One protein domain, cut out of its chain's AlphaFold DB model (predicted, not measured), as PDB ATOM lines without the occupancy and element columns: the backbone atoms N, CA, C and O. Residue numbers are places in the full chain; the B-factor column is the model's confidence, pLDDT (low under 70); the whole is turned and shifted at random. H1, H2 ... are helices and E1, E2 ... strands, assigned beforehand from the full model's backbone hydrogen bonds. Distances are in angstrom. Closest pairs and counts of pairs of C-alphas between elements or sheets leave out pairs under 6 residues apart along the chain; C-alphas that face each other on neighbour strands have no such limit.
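AT A GLANCE: This is residues 5 to 120 of the 131 residues of an uncharacterized protein of Microbacterium oxydans (UniProt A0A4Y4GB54). One helix, H2, packs slantwise over one face of a three-stranded sheet, E1, E2 and E3, and a small two-stranded hairpin, E4 and E5, packs on H2 through E5. H1 is set off to one side, where its residues 11 to 15 meet the last residues of H2, and residues 103 to 120 form a long closing stretch with no named element. The printed part has 116 residues, with two named helices and five named strands in the order H1 E1 E2 E3 H2 E4 E5; both sheets, E1 - E2 - E3 and E4 - E5, are antiparallel and the class is mixed, helices and strands. The whole is compact, with a radius of gyration of the C-alphas of 13.5 A, and spans 35 by 34 by 26 A.

IN THESE COORDINATES: H1 takes residues 5 to 17, 18.3 A long, and begins at C-alpha 5 at (196.027, 269.018, 189.767). E1 is residues 23 to 26, 10.4 A. E2, residues 38 to 44, measures 19.6 A, and E3, residues 50 to 56, 19.4 A. H2 is residues 64 to 79, 22.1 A, from C-alpha 64 at (213.891, 263.133, 159.591). E4 is residues 90 to 95, 15.6 A, and E5 is residues 98 to 102, 13.0 A, ending at C-alpha 102 at (204.960, 259.404, 178.723).

HOW THE PARTS SIT: E1, E2 and E3 form a meander, each strand the antiparallel neighbour of the one before, with E1 and E3 as edge strands. In the hairpin of E1 and E2, N 25 and O 42 are 3.0 A apart, within hydrogen-bond range; in that of E2 and E3, N 41 and O 53 are 2.8 A apart. H2 is on this sheet, giving two layers, a helix on one face of a sheet, at a height over the sheet of 8.7 A. It lies over E3 and only just over E2, on which 3 of its C-alphas fall, and runs slantwise to the strands, at 43 degrees to E3 on the local plane. The closest C-alphas of E3 and H2 are those of His 51 and Ala 78, 6.0 A apart. The closest of H2 and E5 are those of Thr 77 and Val 101, 4.8 A apart. In the hairpin of E4 and E5, N 92 and O 100 are 2.8 A apart. H1 touches H2 with residues 11 to 15 alone, at a steep tilt of 67 degrees, opposite ways; the closest C-alphas are those of Gln 15 and Thr 79, 5.0 A apart. In H1 and H2 every O i to N i+4 pair is within hydrogen-bond range.

THE WHOLE: The two C-alphas farthest apart, those of Ala 5 and Asn 61, are 38.9 A apart. The printed part has no cut. The link from E1 to E2, 11 residues, is long. The mean pLDDT of the printed part is 75.2; 34 residues are under 70, namely 5 to 22, 45 to 50, 88 to 89, 91 and 93 to 99.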
ATOM      1  N   ALA A   5     197.440 269.174 190.124       49.97
ATOM      2  CA  ALA A   5     196.027 269.018 189.767       49.97
ATOM      3  C   ALA A   5     195.554 270.063 188.745       49.97
ATOM      4  O   ALA A   5     194.870 269.717 187.785       49.97
ATOM      5  N   ASP A   6     195.976 271.319 188.916       54.69
ATOM      6  CA  ASP A   6     195.667 272.420 187.994       54.69
ATOM      7  C   ASP A   6     196.312 272.199 186.618       54.69
ATOM      8  O   ASP A   6     195.709 272.396 185.569       54.69
ATOM      9  N   LEU A   7     197.531 271.664 186.610       47.34
ATOM     10  CA  LEU A   7     198.275 271.403 185.385       47.34
ATOM     11  C   LEU A   7     197.725 270.185 184.623       47.34
ATOM     12  O   LEU A   7     197.592 270.229 183.402       47.34
ATOM     13  N   ARG A   8     197.304 269.136 185.339       51.25
ATOM     14  CA  ARG A   8     196.568 268.006 184.754       51.25
ATOM     15  C   ARG A   8     195.220 268.447 184.182       51.25
ATOM     16  O   ARG A   8     194.856 267.997 183.101       51.25
ATOM     17  N   ALA A   9     194.508 269.344 184.866       57.44
ATOM     18  CA  ALA A   9     193.267 269.925 184.360       57.44
ATOM     19  C   ALA A   9     193.506 270.735 183.077       57.44
ATOM     20  O   ALA A   9     192.760 270.580 182.117       57.44
ATOM     21  N   ARG A  10     194.590 271.518 183.010       54.28
ATOM     22  CA  ARG A  10     194.992 272.239 181.791       54.28
ATOM     23  C   ARG A  10     195.308 271.295 180.631       54.28
ATOM     24  O   ARG A  10     194.840 271.547 179.533       54.28
ATOM     25  N   LEU A  11     196.021 270.194 180.875       53.62
ATOM     26  CA  LEU A  11     196.292 269.170 179.855       53.62
ATOM     27  C   LEU A  11     195.011 268.512 179.329       53.62
ATOM     28  O   LEU A  11     194.859 268.362 178.122       53.62
ATOM     29  N   VAL A  12     194.069 268.166 180.213       55.94
ATOM     30  CA  VAL A  12     192.760 267.614 179.817       55.94
ATOM     31  C   VAL A  12     191.954 268.637 179.008       55.94
ATOM     32  O   VAL A  12     191.364 268.285 177.989       55.94
ATOM     33  N   SER A  13     191.974 269.912 179.398       56.19
ATOM     34  CA  SER A  13     191.352 270.987 178.618       56.19
ATOM     35  C   SER A  13     192.006 271.147 177.238       56.19
ATOM     36  O   SER A  13     191.298 271.314 176.245       56.19
ATOM     37  N   SER A  14     193.333 271.028 177.139       53.06
ATOM     38  CA  SER A  14     194.058 271.066 175.861       53.06
ATOM     39  C   SER A  14     193.749 269.852 174.970       53.06
ATOM     40  O   SER A  14     193.587 270.031 173.764       53.06
ATOM     41  N   GLN A  15     193.569 268.651 175.543       53.97
ATOM     42  CA  GLN A  15     193.076 267.460 174.822       53.97
ATOM     43  C   GLN A  15     191.698 267.719 174.197       53.97
ATOM     44  O   GLN A  15     191.447 267.333 173.057       53.97
ATOM     45  N   GLN A  16     190.804 268.385 174.936       55.34
ATOM     46  CA  GLN A  16     189.448 268.706 174.478       55.34
ATOM     47  C   GLN A  16     189.419 269.830 173.427       55.34
ATOM     48  O   GLN A  16     188.521 269.853 172.587       55.34
ATOM     49  N   ALA A  17     190.398 270.739 173.444       51.00
ATOM     50  CA  ALA A  17     190.496 271.868 172.513       51.00
ATOM     51  C   ALA A  17     191.158 271.524 171.161       51.00
ATOM     52  O   ALA A  17     191.048 272.304 170.213       51.00
ATOM     53  N   ALA A  18     191.821 270.370 171.036       52.19
ATOM     54  CA  ALA A  18     192.596 269.967 169.856       52.19
ATOM     55  C   ALA A  18     191.754 269.556 168.620       52.19
ATOM     56  O   ALA A  18     192.170 268.707 167.835       52.19
ATOM     57  N   SER A  19     190.584 270.170 168.388       49.53
ATOM     58  CA  SER A  19     189.802 269.968 167.151       49.53
ATOM     59  C   SER A  19     190.395 270.684 165.923       49.53
ATOM     60  O   SER A  19     189.913 270.507 164.806       49.53
ATOM     61  N   SER A  20     191.466 271.461 166.114       54.56
ATOM     62  CA  SER A  20     192.271 272.084 165.059       54.56
ATOM     63  C   SER A  20     193.720 271.616 165.174       54.56
ATOM     64  O   SER A  20     194.218 271.433 166.283       54.56
ATOM     65  N   VAL A  21     194.388 271.396 164.035       56.34
ATOM     66  CA  VAL A  21     195.807 271.007 164.005       56.34
ATOM     67  C   VAL A  21     196.613 272.096 164.730       56.34
ATOM     68  O   VAL A  21     196.632 273.234 164.256       56.34
ATOM     69  N   PRO A  22     197.235 271.799 165.883       67.69
ATOM     70  CA  PRO A  22     197.980 272.798 166.637       67.69
ATOM     71  C   PRO A  22     199.213 273.243 165.847       67.69
ATOM     72  O   PRO A  22     199.902 272.431 165.227       67.69
ATOM     73  N   ILE A  23     199.505 274.541 165.881       73.12
ATOM     74  CA  ILE A  23     200.702 275.086 165.244       73.12
ATOM     75  C   ILE A  23     201.878 274.852 166.179       73.12
ATOM     76  O   ILE A  23     201.801 275.159 167.370       73.12
ATOM     77  N   VAL A  24     202.951 274.299 165.618       81.31
ATOM     78  CA  VAL A  24     204.200 273.999 166.317       81.31
ATOM     79  C   VAL A  24     205.302 274.859 165.727       81.31
ATOM     80  O   VAL A  24     205.483 274.892 164.510       81.31
ATOM     81  N   GLY A  25     206.043 275.550 166.586       84.12
ATOM     82  CA  GLY A  25     207.192 276.348 166.178       84.12
ATOM     83  C   GLY A  25     208.317 276.274 167.197       84.12
ATOM     84  O   GLY A  25     208.082 276.438 168.395       84.12
ATOM     85  N   LEU A  26     209.541 276.057 166.716       84.69
ATOM     86  CA  LEU A  26     210.742 276.196 167.533       84.69
ATOM     87  C   LEU A  26     210.934 277.675 167.895       84.69
ATOM     88  O   LEU A  26     210.860 278.556 167.035       84.69
ATOM     89  N   LEU A  27     211.177 277.958 169.171       84.25
ATOM     90  CA  LEU A  27     211.469 279.306 169.640       84.25
ATOM     91  C   LEU A  27     212.940 279.633 169.378       84.25
ATOM     92  O   LEU A  27     213.829 278.950 169.877       84.25
ATOM     93  N   GLY A  28     213.198 280.720 168.644       79.12
ATOM     94  CA  GLY A  28     214.565 281.176 168.354       79.12
ATOM     95  C   GLY A  28     215.343 281.631 169.593       79.12
ATOM     96  O   GLY A  28     216.568 281.664 169.582       79.12
ATOM     97  N   THR A  29     214.649 281.969 170.682       82.50
ATOM     98  CA  THR A  29     215.261 282.185 171.995       82.50
ATOM     99  C   THR A  29     214.451 281.422 173.042       82.50
ATOM    100  O   THR A  29     213.270 281.732 173.226       82.50
ATOM    101  N   PRO A  30     215.039 280.414 173.706       79.94
ATOM    102  CA  PRO A  30     214.337 279.653 174.725       79.94
ATOM    103  C   PRO A  30     214.039 280.526 175.961       79.94
ATOM    104  O   PRO A  30     214.819 281.429 176.278       79.94
ATOM    105  N   PRO A  31     212.920 280.292 176.676       81.25
ATOM    106  CA  PRO A  31     212.598 281.028 177.893       81.25
ATOM    107  C   PRO A  31     213.671 280.884 178.976       81.25
ATOM    108  O   PRO A  31     214.385 279.878 179.042       81.25
ATOM    109  N   ALA A  32     213.723 281.860 179.885       79.50
ATOM    110  CA  ALA A  32     214.582 281.799 181.063       79.50
ATOM    111  C   ALA A  32     214.312 280.520 181.877       79.50
ATOM    112  O   ALA A  32     213.159 280.176 182.138       79.50
ATOM    113  N   GLY A  33     215.380 279.825 182.274       77.00
ATOM    114  CA  GLY A  33     215.297 278.545 182.985       77.00
ATOM    115  C   GLY A  33     215.257 277.307 182.083       77.00
ATOM    116  O   GLY A  33     215.231 276.196 182.604       77.00
ATOM    117  N   THR A  34     215.295 277.469 180.755       80.19
ATOM    118  CA  THR A  34     215.519 276.335 179.845       80.19
ATOM    119  C   THR A  34     216.933 275.780 180.060       80.19
ATOM    120  O   THR A  34     217.887 276.560 179.983       80.19
ATOM    121  N   PRO A  35     217.100 274.473 180.343       82.12
ATOM    122  CA  PRO A  35     218.421 273.890 180.557       82.12
ATOM    123  C   PRO A  35     219.311 273.981 179.311       82.12
ATOM    124  O   PRO A  35     218.828 274.004 178.177       82.12
ATOM    125  N   VAL A  36     220.630 273.999 179.517       82.56
ATOM    126  CA  VAL A  36     221.603 273.974 178.415       82.56
ATOM    127  C   VAL A  36     221.417 272.698 177.592       82.56
ATOM    128  O   VAL A  36     221.257 271.611 178.141       82.56
ATOM    129  N   GLY A  37     221.419 272.844 176.265       84.12
ATOM    130  CA  GLY A  37     221.205 271.730 175.342       84.12
ATOM    131  C   GLY A  37     219.737 271.315 175.180       84.12
ATOM    132  O   GLY A  37     219.467 270.268 174.596       84.12
ATOM    133  N   TYR A  38     218.795 272.135 175.656       87.44
ATOM    134  CA  TYR A  38     217.365 271.968 175.411       87.44
ATOM    135  C   TYR A  38     216.813 273.092 174.530       87.44
ATOM    136  O   TYR A  38     217.235 274.246 174.591       87.44
ATOM    137  N   SER A  39     215.831 272.725 173.719       87.69
ATOM    138  CA  SER A  39     215.083 273.588 172.818       87.69
ATOM    139  C   SER A  39     213.675 273.809 173.353       87.69
ATOM    140  O   SER A  39     213.059 272.900 173.912       87.69
ATOM    141  N   ALA A  40     213.143 275.013 173.151       88.44
ATOM    142  CA  ALA A  40     211.786 275.356 173.550       88.44
ATOM    143  C   ALA A  40     210.875 275.471 172.324       88.44
ATOM    144  O   ALA A  40     211.209 276.133 171.344       88.44
ATOM    145  N   TRP A  41     209.705 274.854 172.402       88.06
ATOM    146  CA  TRP A  41     208.736 274.762 171.322       88.06
ATOM    147  C   TRP A  41     207.426 275.399 171.760       88.06
ATOM    148  O   TRP A  41     206.888 275.056 172.809       88.06
ATOM    149  N   ALA A  42     206.898 276.319 170.961       84.88
ATOM    150  CA  ALA A  42     205.554 276.837 171.151       84.88
ATOM    151  C   ALA A  42     204.549 275.932 170.438       84.88
ATOM    152  O   ALA A  42     204.699 275.655 169.247       84.88
ATOM    153  N   VAL A  43     203.514 275.515 171.165       81.44
ATOM    154  CA  VAL A  43     202.414 274.696 170.655       81.44
ATOM    155  C   VAL A  43     201.089 275.353 171.005       81.44
ATOM    156  O   VAL A  43     200.815 275.616 172.175       81.44
ATOM    157  N   GLY A  44     200.247 275.615 170.010       73.56
ATOM    158  CA  GLY A  44     198.912 276.156 170.254       73.56
ATOM    159  C   GLY A  44     198.320 276.891 169.063       73.56
ATOM    160  O   GLY A  44     198.766 276.743 167.924       73.56
ATOM    161  N   SER A  45     197.289 277.684 169.333       63.38
ATOM    162  CA  SER A  45     196.624 278.497 168.314       63.38
ATOM    163  C   SER A  45     197.417 279.775 168.026       63.38
ATOM    164  O   SER A  45     197.963 280.402 168.937       63.38
ATOM    165  N   LEU A  46     197.425 280.223 166.764       54.38
ATOM    166  CA  LEU A  46     197.982 281.534 166.390       54.38
ATOM    167  C   LEU A  46     197.337 282.682 167.175       54.38
ATOM    168  O   LEU A  46     198.020 283.662 167.478       54.38
ATOM    169  N   PHE A  47     196.058 282.528 167.527       53.72
ATOM    170  CA  PHE A  47     195.202 283.567 168.101       53.72
ATOM    171  C   PHE A  47     194.756 283.274 169.547       53.72
ATOM    172  O   PHE A  47     193.857 283.947 170.042       53.72
ATOM    173  N   GLY A  48     195.334 282.268 170.215       61.56
ATOM    174  CA  GLY A  48     194.912 281.831 171.555       61.56
ATOM    175  C   GLY A  48     196.071 281.402 172.458       61.56
ATOM    176  O   GLY A  48     197.205 281.845 172.268       61.56
ATOM    177  N   ASP A  49     195.773 280.535 173.430       63.47
ATOM    178  CA  ASP A  49     196.759 280.000 174.374       63.47
ATOM    179  C   ASP A  49     197.875 279.231 173.656       63.47
ATOM    180  O   ASP A  49     197.637 278.428 172.745       63.47
ATOM    181  N   ARG A  50     199.115 279.485 174.091       69.44
ATOM    182  CA  ARG A  50     200.320 278.789 173.632       69.44
ATOM    183  C   ARG A  50     200.988 278.116 174.817       69.44
ATOM    184  O   ARG A  50     201.286 278.756 175.824       69.44
ATOM    185  N   HIS A  51     201.249 276.828 174.673       75.75
ATOM    186  CA  HIS A  51     202.050 276.051 175.600       75.75
ATOM    187  C   HIS A  51     203.502 276.084 175.146       75.75
ATOM    188  O   HIS A  51     203.781 275.963 173.955       75.75
ATOM    189  N   VAL A  52     204.422 276.241 176.094       80.31
ATOM    190  CA  VAL A  52     205.844 276.050 175.823       80.31
ATOM    191  C   VAL A  52     206.234 274.660 176.289       80.31
ATOM    192  O   VAL A  52     206.031 274.316 177.451       80.31
ATOM    193  N   VAL A  53     206.788 273.877 175.372       83.50
ATOM    194  CA  VAL A  53     207.316 272.539 175.628       83.50
ATOM    195  C   VAL A  53     208.828 272.584 175.500       83.50
ATOM    196  O   VAL A  53     209.354 273.099 174.518       83.50
ATOM    197  N   ILE A  54     209.530 272.054 176.495       84.31
ATOM    198  CA  ILE A  54     210.989 271.979 176.499       84.31
ATOM    199  C   ILE A  54     211.386 270.541 176.174       84.31
ATOM    200  O   ILE A  54     210.932 269.616 176.839       84.31
ATOM    201  N   MET A  55     212.228 270.365 175.159       84.88
ATOM    202  CA  MET A  55     212.742 269.065 174.717       84.88
ATOM    203  C   MET A  55     214.260 269.128 174.566       84.88
ATOM    204  O   MET A  55     214.776 270.206 174.265       84.88
ATOM    205  N   PRO A  56     214.988 268.010 174.727       85.75
ATOM    206  CA  PRO A  56     216.395 267.956 174.354       85.75
ATOM    207  C   PRO A  56     216.585 268.454 172.918       85.75
ATOM    208  O   PRO A  56     215.796 268.122 172.028       85.75
ATOM    209  N   THR A  57     217.601 269.285 172.700       88.44
ATOM    210  CA  THR A  57     217.917 269.805 171.370       88.44
ATOM    211  C   THR A  57     218.360 268.652 170.482       88.44
ATOM    212  O   THR A  57     219.255 267.888 170.845       88.44
ATOM    213  N   LEU A  58     217.701 268.533 169.333       89.50
ATOM    214  CA  LEU A  58     218.035 267.564 168.305       89.50
ATOM    215  C   LEU A  58     219.250 268.060 167.515       89.50
ATOM    216  O   LEU A  58     219.312 269.238 167.171       89.50
ATOM    217  N   ASP A  59     220.195 267.170 167.228       87.94
ATOM    218  CA  ASP A  59     221.312 267.444 166.321       87.94
ATOM    219  C   ASP A  59     220.799 267.756 164.904       87.94
ATOM    220  O   ASP A  59     219.918 267.064 164.391       87.94
ATOM    221  N   ASP A  60     221.373 268.764 164.243       85.62
ATOM    222  CA  ASP A  60     220.962 269.183 162.894       85.62
ATOM    223  C   ASP A  60     221.164 268.086 161.829       85.62
ATOM    224  O   ASP A  60     220.532 268.118 160.772       85.62
ATOM    225  N   ASN A  61     222.018 267.091 162.096       88.00
ATOM    226  CA  ASN A  61     222.246 265.941 161.216       88.00
ATOM    227  C   ASN A  61     221.316 264.757 161.519       88.00
ATOM    228  O   ASN A  61     221.450 263.695 160.898       88.00
ATOM    229  N   ALA A  62     220.402 264.894 162.483       86.38
ATOM    230  CA  ALA A  62     219.498 263.820 162.844       86.38
ATOM    231  C   ALA A  62     218.581 263.436 161.664       86.38
ATOM    232  O   ALA A  62     218.097 264.298 160.924       86.38
ATOM    233  N   PRO A  63     218.283 262.137 161.482       87.12
ATOM    234  CA  PRO A  63     217.343 261.688 160.468       87.12
ATOM    235  C   PRO A  63     215.956 262.309 160.665       87.12
ATOM    236  O   PRO A  63     215.488 262.441 161.796       87.12
ATOM    237  N   ALA A  64     215.246 262.571 159.562       83.44
ATOM    238  CA  ALA A  64     213.891 263.133 159.591       83.44
ATOM    239  C   ALA A  64     212.923 262.342 160.493       83.44
ATOM    240  O   ALA A  64     212.121 262.938 161.200       83.44
ATOM    241  N   VAL A  65     213.065 261.012 160.563       83.56
ATOM    242  CA  VAL A  65     212.249 260.171 161.457       83.56
ATOM    243  C   VAL A  65     212.429 260.524 162.940       83.56
ATOM    244  O   VAL A  65     211.479 260.425 163.709       83.56
ATOM    245  N   VAL A  66     213.618 260.967 163.360       86.31
ATOM    246  CA  VAL A  66     213.869 261.388 164.747       86.31
ATOM    247  C   VAL A  66     213.242 262.758 165.000       86.31
ATOM    248  O   VAL A  66     212.632 262.965 166.047       86.31
ATOM    249  N   LEU A  67     213.300 263.662 164.016       86.62
ATOM    250  CA  LEU A  67     212.590 264.942 164.070       86.62
ATOM    251  C   LEU A  67     211.070 264.743 164.168       86.62
ATOM    252  O   LEU A  67     210.432 265.358 165.021       86.62
ATOM    253  N   ASP A  68     210.496 263.838 163.373       85.00
ATOM    254  CA  ASP A  68     209.065 263.511 163.419       85.00
ATOM    255  C   ASP A  68     208.650 262.994 164.806       85.00
ATOM    256  O   ASP A  68     207.611 263.388 165.343       85.00
ATOM    257  N   ARG A  69     209.492 262.159 165.433       87.62
ATOM    258  CA  ARG A  69     209.298 261.696 166.817       87.62
ATOM    259  C   ARG A  69     209.346 262.853 167.814       87.62
ATOM    260  O   ARG A  69     208.466 262.939 168.667       87.62
ATOM    261  N   VAL A  70     210.319 263.763 167.698       88.19
ATOM    262  CA  VAL A  70     210.414 264.964 168.553       88.19
ATOM    263  C   VAL A  70     209.145 265.803 168.441       88.19
ATOM    264  O   VAL A  70     208.540 266.128 169.461       88.19
ATOM    265  N   VAL A  71     208.696 266.105 167.220       86.44
ATOM    266  CA  VAL A  71     207.477 266.894 166.986       86.44
ATOM    267  C   VAL A  71     206.250 266.183 167.557       86.44
ATOM    268  O   VAL A  71     205.424 266.817 168.216       86.44
ATOM    269  N   ALA A  72     206.142 264.864 167.380       85.06
ATOM    270  CA  ALA A  72     205.052 264.083 167.952       85.06
ATOM    271  C   ALA A  72     205.017 264.158 169.484       85.06
ATOM    272  O   ALA A  72     203.938 264.304 170.056       85.06
ATOM    273  N   ARG A  73     206.176 264.115 170.151       86.38
ATOM    274  CA  ARG A  73     206.259 264.281 171.609       86.38
ATOM    275  C   ARG A  73     205.929 265.700 172.046       86.38
ATOM    276  O   ARG A  73     205.170 265.863 172.989       86.38
ATOM    277  N   VAL A  74     206.424 266.718 171.343       86.12
ATOM    278  CA  VAL A  74     206.077 268.127 171.598       86.12
ATOM    279  C   VAL A  74     204.559 268.321 171.559       86.12
ATOM    280  O   VAL A  74     203.967 268.902 172.471       86.12
ATOM    281  N   LEU A  75     203.914 267.766 170.534       82.06
ATOM    282  CA  LEU A  75     202.464 267.763 170.393       82.06
ATOM    283  C   LEU A  75     201.775 266.981 171.508       82.06
ATOM    284  O   LEU A  75     200.819 267.487 172.093       82.06
ATOM    285  N   ALA A  76     202.263 265.786 171.839       81.12
ATOM    286  CA  ALA A  76     201.716 264.969 172.916       81.12
ATOM    287  C   ALA A  76     201.794 265.681 174.264       81.12
ATOM    288  O   ALA A  76     200.821 265.690 175.005       81.12
ATOM    289  N   THR A  77     202.911 266.333 174.557       80.31
ATOM    290  CA  THR A  77     203.132 267.059 175.804       80.31
ATOM    291  C   THR A  77     202.239 268.285 175.919       80.31
ATOM    292  O   THR A  77     201.703 268.554 176.989       80.31
ATOM    293  N   ALA A  78     202.018 269.013 174.825       76.94
ATOM    294  CA  ALA A  78     201.131 270.172 174.839       76.94
ATOM    295  C   ALA A  78     199.641 269.796 174.860       76.94
ATOM    296  O   ALA A  78     198.840 270.456 175.517       76.94
ATOM    297  N   THR A  79     199.262 268.759 174.110       74.38
ATOM    298  CA  THR A  79     197.856 268.394 173.889       74.38
ATOM    299  C   THR A  79     197.389 267.245 174.754       74.38
ATOM    300  O   THR A  79     196.206 266.976 174.748       74.38
ATOM    301  N   GLY A  80     198.280 266.535 175.446       74.50
ATOM    302  CA  GLY A  80     197.997 265.301 176.172       74.50
ATOM    303  C   GLY A  80     197.764 264.061 175.294       74.50
ATOM    304  O   GLY A  80     197.431 263.015 175.846       74.50
ATOM    305  N   CYS A  81     197.885 264.137 173.964       77.31
ATOM    306  CA  CYS A  81     197.630 263.009 173.062       77.31
ATOM    307  C   CYS A  81     198.728 262.873 172.001       77.31
ATOM    308  O   CYS A  81     199.050 263.832 171.302       77.31
ATOM    309  N   CYS A  82     199.291 261.672 171.845       80.81
ATOM    310  CA  CYS A  82     200.288 261.424 170.808       80.81
ATOM    311  C   CYS A  82     199.634 261.377 169.416       80.81
ATOM    312  O   CYS A  82     198.749 260.544 169.201       80.81
ATOM    313  N   PRO A  83     200.099 262.167 168.433       79.44
ATOM    314  CA  PRO A  83     199.526 262.158 167.087       79.44
ATOM    315  C   PRO A  83     199.842 260.879 166.295       79.44
ATOM    316  O   PRO A  83     199.171 260.604 165.307       79.44
ATOM    317  N   LEU A  84     200.842 260.089 166.712       82.56
ATOM    318  CA  LEU A  84     201.259 258.880 165.990       82.56
ATOM    319  C   LEU A  84     200.509 257.614 166.421       82.56
ATOM    320  O   LEU A  84     200.289 256.732 165.598       82.56
ATOM    321  N   CYS A  85     200.117 257.501 167.693       81.19
ATOM    322  CA  CYS A  85     199.391 256.325 168.198       81.19
ATOM    323  C   CYS A  85     198.025 256.648 168.823       81.19
ATOM    324  O   CYS A  85     197.299 255.728 169.196       81.19
ATOM    325  N   GLY A  86     197.674 257.930 168.970       75.69
ATOM    326  CA  GLY A  86     196.427 258.378 169.594       75.69
ATOM    327  C   GLY A  86     196.337 258.104 171.099       75.69
ATOM    328  O   GLY A  86     195.244 258.162 171.658       75.69
ATOM    329  N   ARG A  87     197.451 257.748 171.756       75.94
ATOM    330  CA  ARG A  87     197.491 257.357 173.173       75.94
ATOM    331  C   ARG A  87     198.653 258.015 173.911       75.94
ATOM    332  O   ARG A  87     199.726 258.215 173.347       75.94
ATOM    333  N   ALA A  88     198.429 258.331 175.181       69.75
ATOM    334  CA  ALA A  88     199.445 258.774 176.128       69.75
ATOM    335  C   ALA A  88     199.450 257.809 177.323       69.75
ATOM    336  O   ALA A  88     198.391 257.507 177.870       69.75
ATOM    337  N   ALA A  89     200.631 257.361 177.748       64.00
ATOM    338  CA  ALA A  89     200.812 256.466 178.896       64.00
ATOM    339  C   ALA A  89     200.770 257.187 180.247       64.00
ATOM    340  O   ALA A  89     200.758 256.541 181.301       64.00
ATOM    341  N   GLY A  90     200.855 258.518 180.244       70.75
ATOM    342  CA  GLY A  90     200.872 259.320 181.458       70.75
ATOM    343  C   GLY A  90     201.515 260.687 181.270       70.75
ATOM    344  O   GLY A  90     201.855 261.092 180.164       70.75
ATOM    345  N   VAL A  91     201.666 261.389 182.387       69.44
ATOM    346  CA  VAL A  91     202.262 262.722 182.471       69.44
ATOM    347  C   VAL A  91     203.375 262.642 183.506       69.44
ATOM    348  O   VAL A  91     203.090 262.349 184.667       69.44
ATOM    349  N   ASP A  92     204.604 262.908 183.085       70.88
ATOM    350  CA  ASP A  92     205.790 262.942 183.931       70.88
ATOM    351  C   ASP A  92     206.207 264.401 184.158       70.88
ATOM    352  O   ASP A  92     206.226 265.222 183.241       70.88
ATOM    353  N   VAL A  93     206.530 264.750 185.403       63.84
ATOM    354  CA  VAL A  93     207.053 266.080 185.745       63.84
ATOM    355  C   VAL A  93     208.566 265.961 185.835       63.84
ATOM    356  O   VAL A  93     209.075 265.369 186.784       63.84
ATOM    357  N   LEU A  94     209.275 266.504 184.845       62.62
ATOM    358  CA  LEU A  94     210.737 266.432 184.779       62.62
ATOM    359  C   LEU A  94     211.375 267.429 185.755       62.62
ATOM    360  O   LEU A  94     212.285 267.085 186.503       62.62
ATOM    361  N   THR A  95     210.853 268.657 185.788       55.00
ATOM    362  CA  THR A  95     211.203 269.705 186.760       55.00
ATOM    363  C   THR A  95     209.970 270.572 187.046       55.00
ATOM    364  O   THR A  95     208.983 270.500 186.310       55.00
ATOM    365  N   PRO A  96     209.949 271.392 188.115       52.06
ATOM    366  CA  PRO A  96     208.818 272.278 188.375       52.06
ATOM    367  C   PRO A  96     208.508 273.177 187.168       52.06
ATOM    368  O   PRO A  96     209.295 274.047 186.811       52.06
ATOM    369  N   GLY A  97     207.346 272.963 186.546       50.75
ATOM    370  CA  GLY A  97     206.910 273.699 185.353       50.75
ATOM    371  C   GLY A  97     207.293 273.065 184.012       50.75
ATOM    372  O   GLY A  97     206.790 273.521 182.989       50.75
ATOM    373  N   VAL A  98     208.100 271.997 184.004       59.47
ATOM    374  CA  VAL A  98     208.426 271.210 182.807       59.47
ATOM    375  C   VAL A  98     207.782 269.839 182.917       59.47
ATOM    376  O   VAL A  98     208.064 269.053 183.823       59.47
ATOM    377  N   VAL A  99     206.901 269.563 181.971       62.81
ATOM    378  CA  VAL A  99     206.142 268.324 181.898       62.81
ATOM    379  C   VAL A  99     206.469 267.639 180.589       62.81
ATOM    380  O   VAL A  99     206.587 268.318 179.575       62.81
ATOM    381  N   ASP A 100     206.611 266.321 180.626       72.88
ATOM    382  CA  ASP A 100     206.681 265.466 179.446       72.88
ATOM    383  C   ASP A 100     205.535 264.453 179.496       72.88
ATOM    384  O   ASP A 100     205.124 263.997 180.566       72.88
ATOM    385  N   VAL A 101     204.980 264.105 178.341       73.81
ATOM    386  CA  VAL A 101     203.992 263.032 178.252       73.81
ATOM    387  C   VAL A 101     204.709 261.719 177.997       73.81
ATOM    388  O   VAL A 101     205.393 261.519 176.989       73.81
ATOM    389  N   ARG A 102     204.498 260.771 178.910       80.94
ATOM    390  CA  ARG A 102     204.960 259.404 178.723       80.94
ATOM    391  C   ARG A 102     204.138 258.757 177.620       80.94
ATOM    392  O   ARG A 102     202.914 258.877 177.591       80.94
ATOM    393  N   HIS A 103     204.807 258.045 176.729       81.56
ATOM    394  CA  HIS A 103     204.176 257.321 175.631       81.56
ATOM    395  C   HIS A 103     204.042 255.835 175.982       81.56
ATOM    396  O   HIS A 103     204.846 255.314 176.757       81.56
ATOM    397  N   ASP A 104     203.008 255.172 175.455       82.12
ATOM    398  CA  ASP A 104     202.799 253.734 175.681       82.12
ATOM    399  C   ASP A 104     203.945 252.917 175.074       82.12
ATOM    400  O   ASP A 104     204.615 253.344 174.127       82.12
ATOM    401  N   GLU A 105     204.152 251.715 175.610       81.31
ATOM    402  CA  GLU A 105     205.084 250.756 175.026       81.31
ATOM    403  C   GLU A 105     204.719 250.491 173.554       81.31
ATOM    404  O   GLU A 105     203.551 250.311 173.205       81.31
ATOM    405  N   GLY A 106     205.721 250.525 172.670       81.56
ATOM    406  CA  GLY A 106     205.525 250.380 171.225       81.56
ATOM    407  C   GLY A 106     204.989 251.626 170.509       81.56
ATOM    408  O   GLY A 106     204.750 251.574 169.303       81.56
ATOM    409  N   CYS A 107     204.811 252.758 171.202       85.44
ATOM    410  CA  CYS A 107     204.483 254.014 170.536       85.44
ATOM    411  C   CYS A 107     205.604 254.428 169.557       85.44
ATOM    412  O   CYS A 107     206.765 254.498 169.964       85.44
ATOM    413  N   PRO A 108     205.279 254.805 168.304       86.00
ATOM    414  CA  PRO A 108     206.278 255.261 167.337       86.00
ATOM    415  C   PRO A 108     207.039 256.530 167.747       86.00
ATOM    416  O   PRO A 108     208.095 256.790 167.180       86.00
ATOM    417  N   ALA A 109     206.506 257.318 168.693       85.44
ATOM    418  CA  ALA A 109     207.124 258.532 169.245       85.44
ATOM    419  C   ALA A 109     208.035 258.266 170.461       85.44
ATOM    420  O   ALA A 109     208.616 259.199 171.026       85.44
ATOM    421  N   THR A 110     208.138 257.016 170.916       86.06
ATOM    422  CA  THR A 110     209.070 256.643 171.981       86.06
ATOM    423  C   THR A 110     210.492 256.659 171.434       86.06
ATOM    424  O   THR A 110     210.751 256.084 170.379       86.06
ATOM    425  N   PHE A 111     211.402 257.320 172.155       84.31
ATOM    426  CA  PHE A 111     212.823 257.248 171.840       84.31
ATOM    427  C   PHE A 111     213.398 255.925 172.317       84.31
ATOM    428  O   PHE A 111     213.108 255.479 173.430       84.31
ATOM    429  N   ASP A 112     214.233 255.328 171.483       81.88
ATOM    430  CA  ASP A 112     215.028 254.170 171.857       81.88
ATOM    431  C   ASP A 112     216.494 254.557 172.132       81.88
ATOM    432  O   ASP A 112     216.912 255.713 172.017       81.88
ATOM    433  N   ALA A 113     217.302 253.569 172.522       81.50
ATOM    434  CA  ALA A 113     218.720 253.787 172.790       81.50
ATOM    435  C   ALA A 113     219.484 254.320 171.563       81.50
ATOM    436  O   ALA A 113     220.476 255.027 171.727       81.50
ATOM    437  N   SER A 114     219.032 254.018 170.342       84.19
ATOM    438  CA  SER A 114     219.661 254.499 169.111       84.19
ATOM    439  C   SER A 114     219.343 255.964 168.817       84.19
ATOM    440  O   SER A 114     220.170 256.646 168.211       84.19
ATOM    441  N   ASP A 115     218.201 256.466 169.295       85.56
ATOM    442  CA  ASP A 115     217.819 257.873 169.170       85.56
ATOM    443  C   ASP A 115     218.657 258.777 170.076       85.56
ATOM    444  O   ASP A 115     218.960 259.910 169.704       85.56
ATOM    445  N   SER A 116     219.070 258.265 171.241       84.19
ATOM    446  CA  SER A 116     219.806 259.033 172.255       84.19
ATOM    447  C   SER A 116     221.014 259.775 171.678       84.19
ATOM    448  O   SER A 116     221.237 260.930 172.028       84.19
ATOM    449  N   ARG A 117     221.757 259.168 170.737       89.12
ATOM    450  CA  ARG A 117     222.949 259.755 170.087       89.12
ATOM    451  C   ARG A 117     222.691 261.084 169.372       89.12
ATOM    452  O   ARG A 117     223.633 261.826 169.137       89.12
ATOM    453  N   TRP A 118     221.440 261.365 169.010       90.81
ATOM    454  CA  TRP A 118     221.044 262.590 168.316       90.81
ATOM    455  C   TRP A 118     220.695 263.734 169.272       90.81
ATOM    456  O   TRP A 118     220.304 264.804 168.817       90.81
ATOM    457  N   PHE A 119     220.828 263.523 170.584       88.75
ATOM    458  CA  PHE A 119     220.569 264.518 171.619       88.75
ATOM    459  C   PHE A 119     221.845 264.763 172.437       88.75
ATOM    460  O   PHE A 119     222.052 264.103 173.458       88.75
ATOM    461  N   PRO A 120     222.709 265.715 172.037       85.12
ATOM    462  CA  PRO A 120     224.001 265.959 172.690       85.12
ATOM    463  C   PRO A 120     223.892 266.198 174.205       85.12
ATOM    464  O   PRO A 120     224.720 265.727 174.981       85.12
TER     465      PRO A 120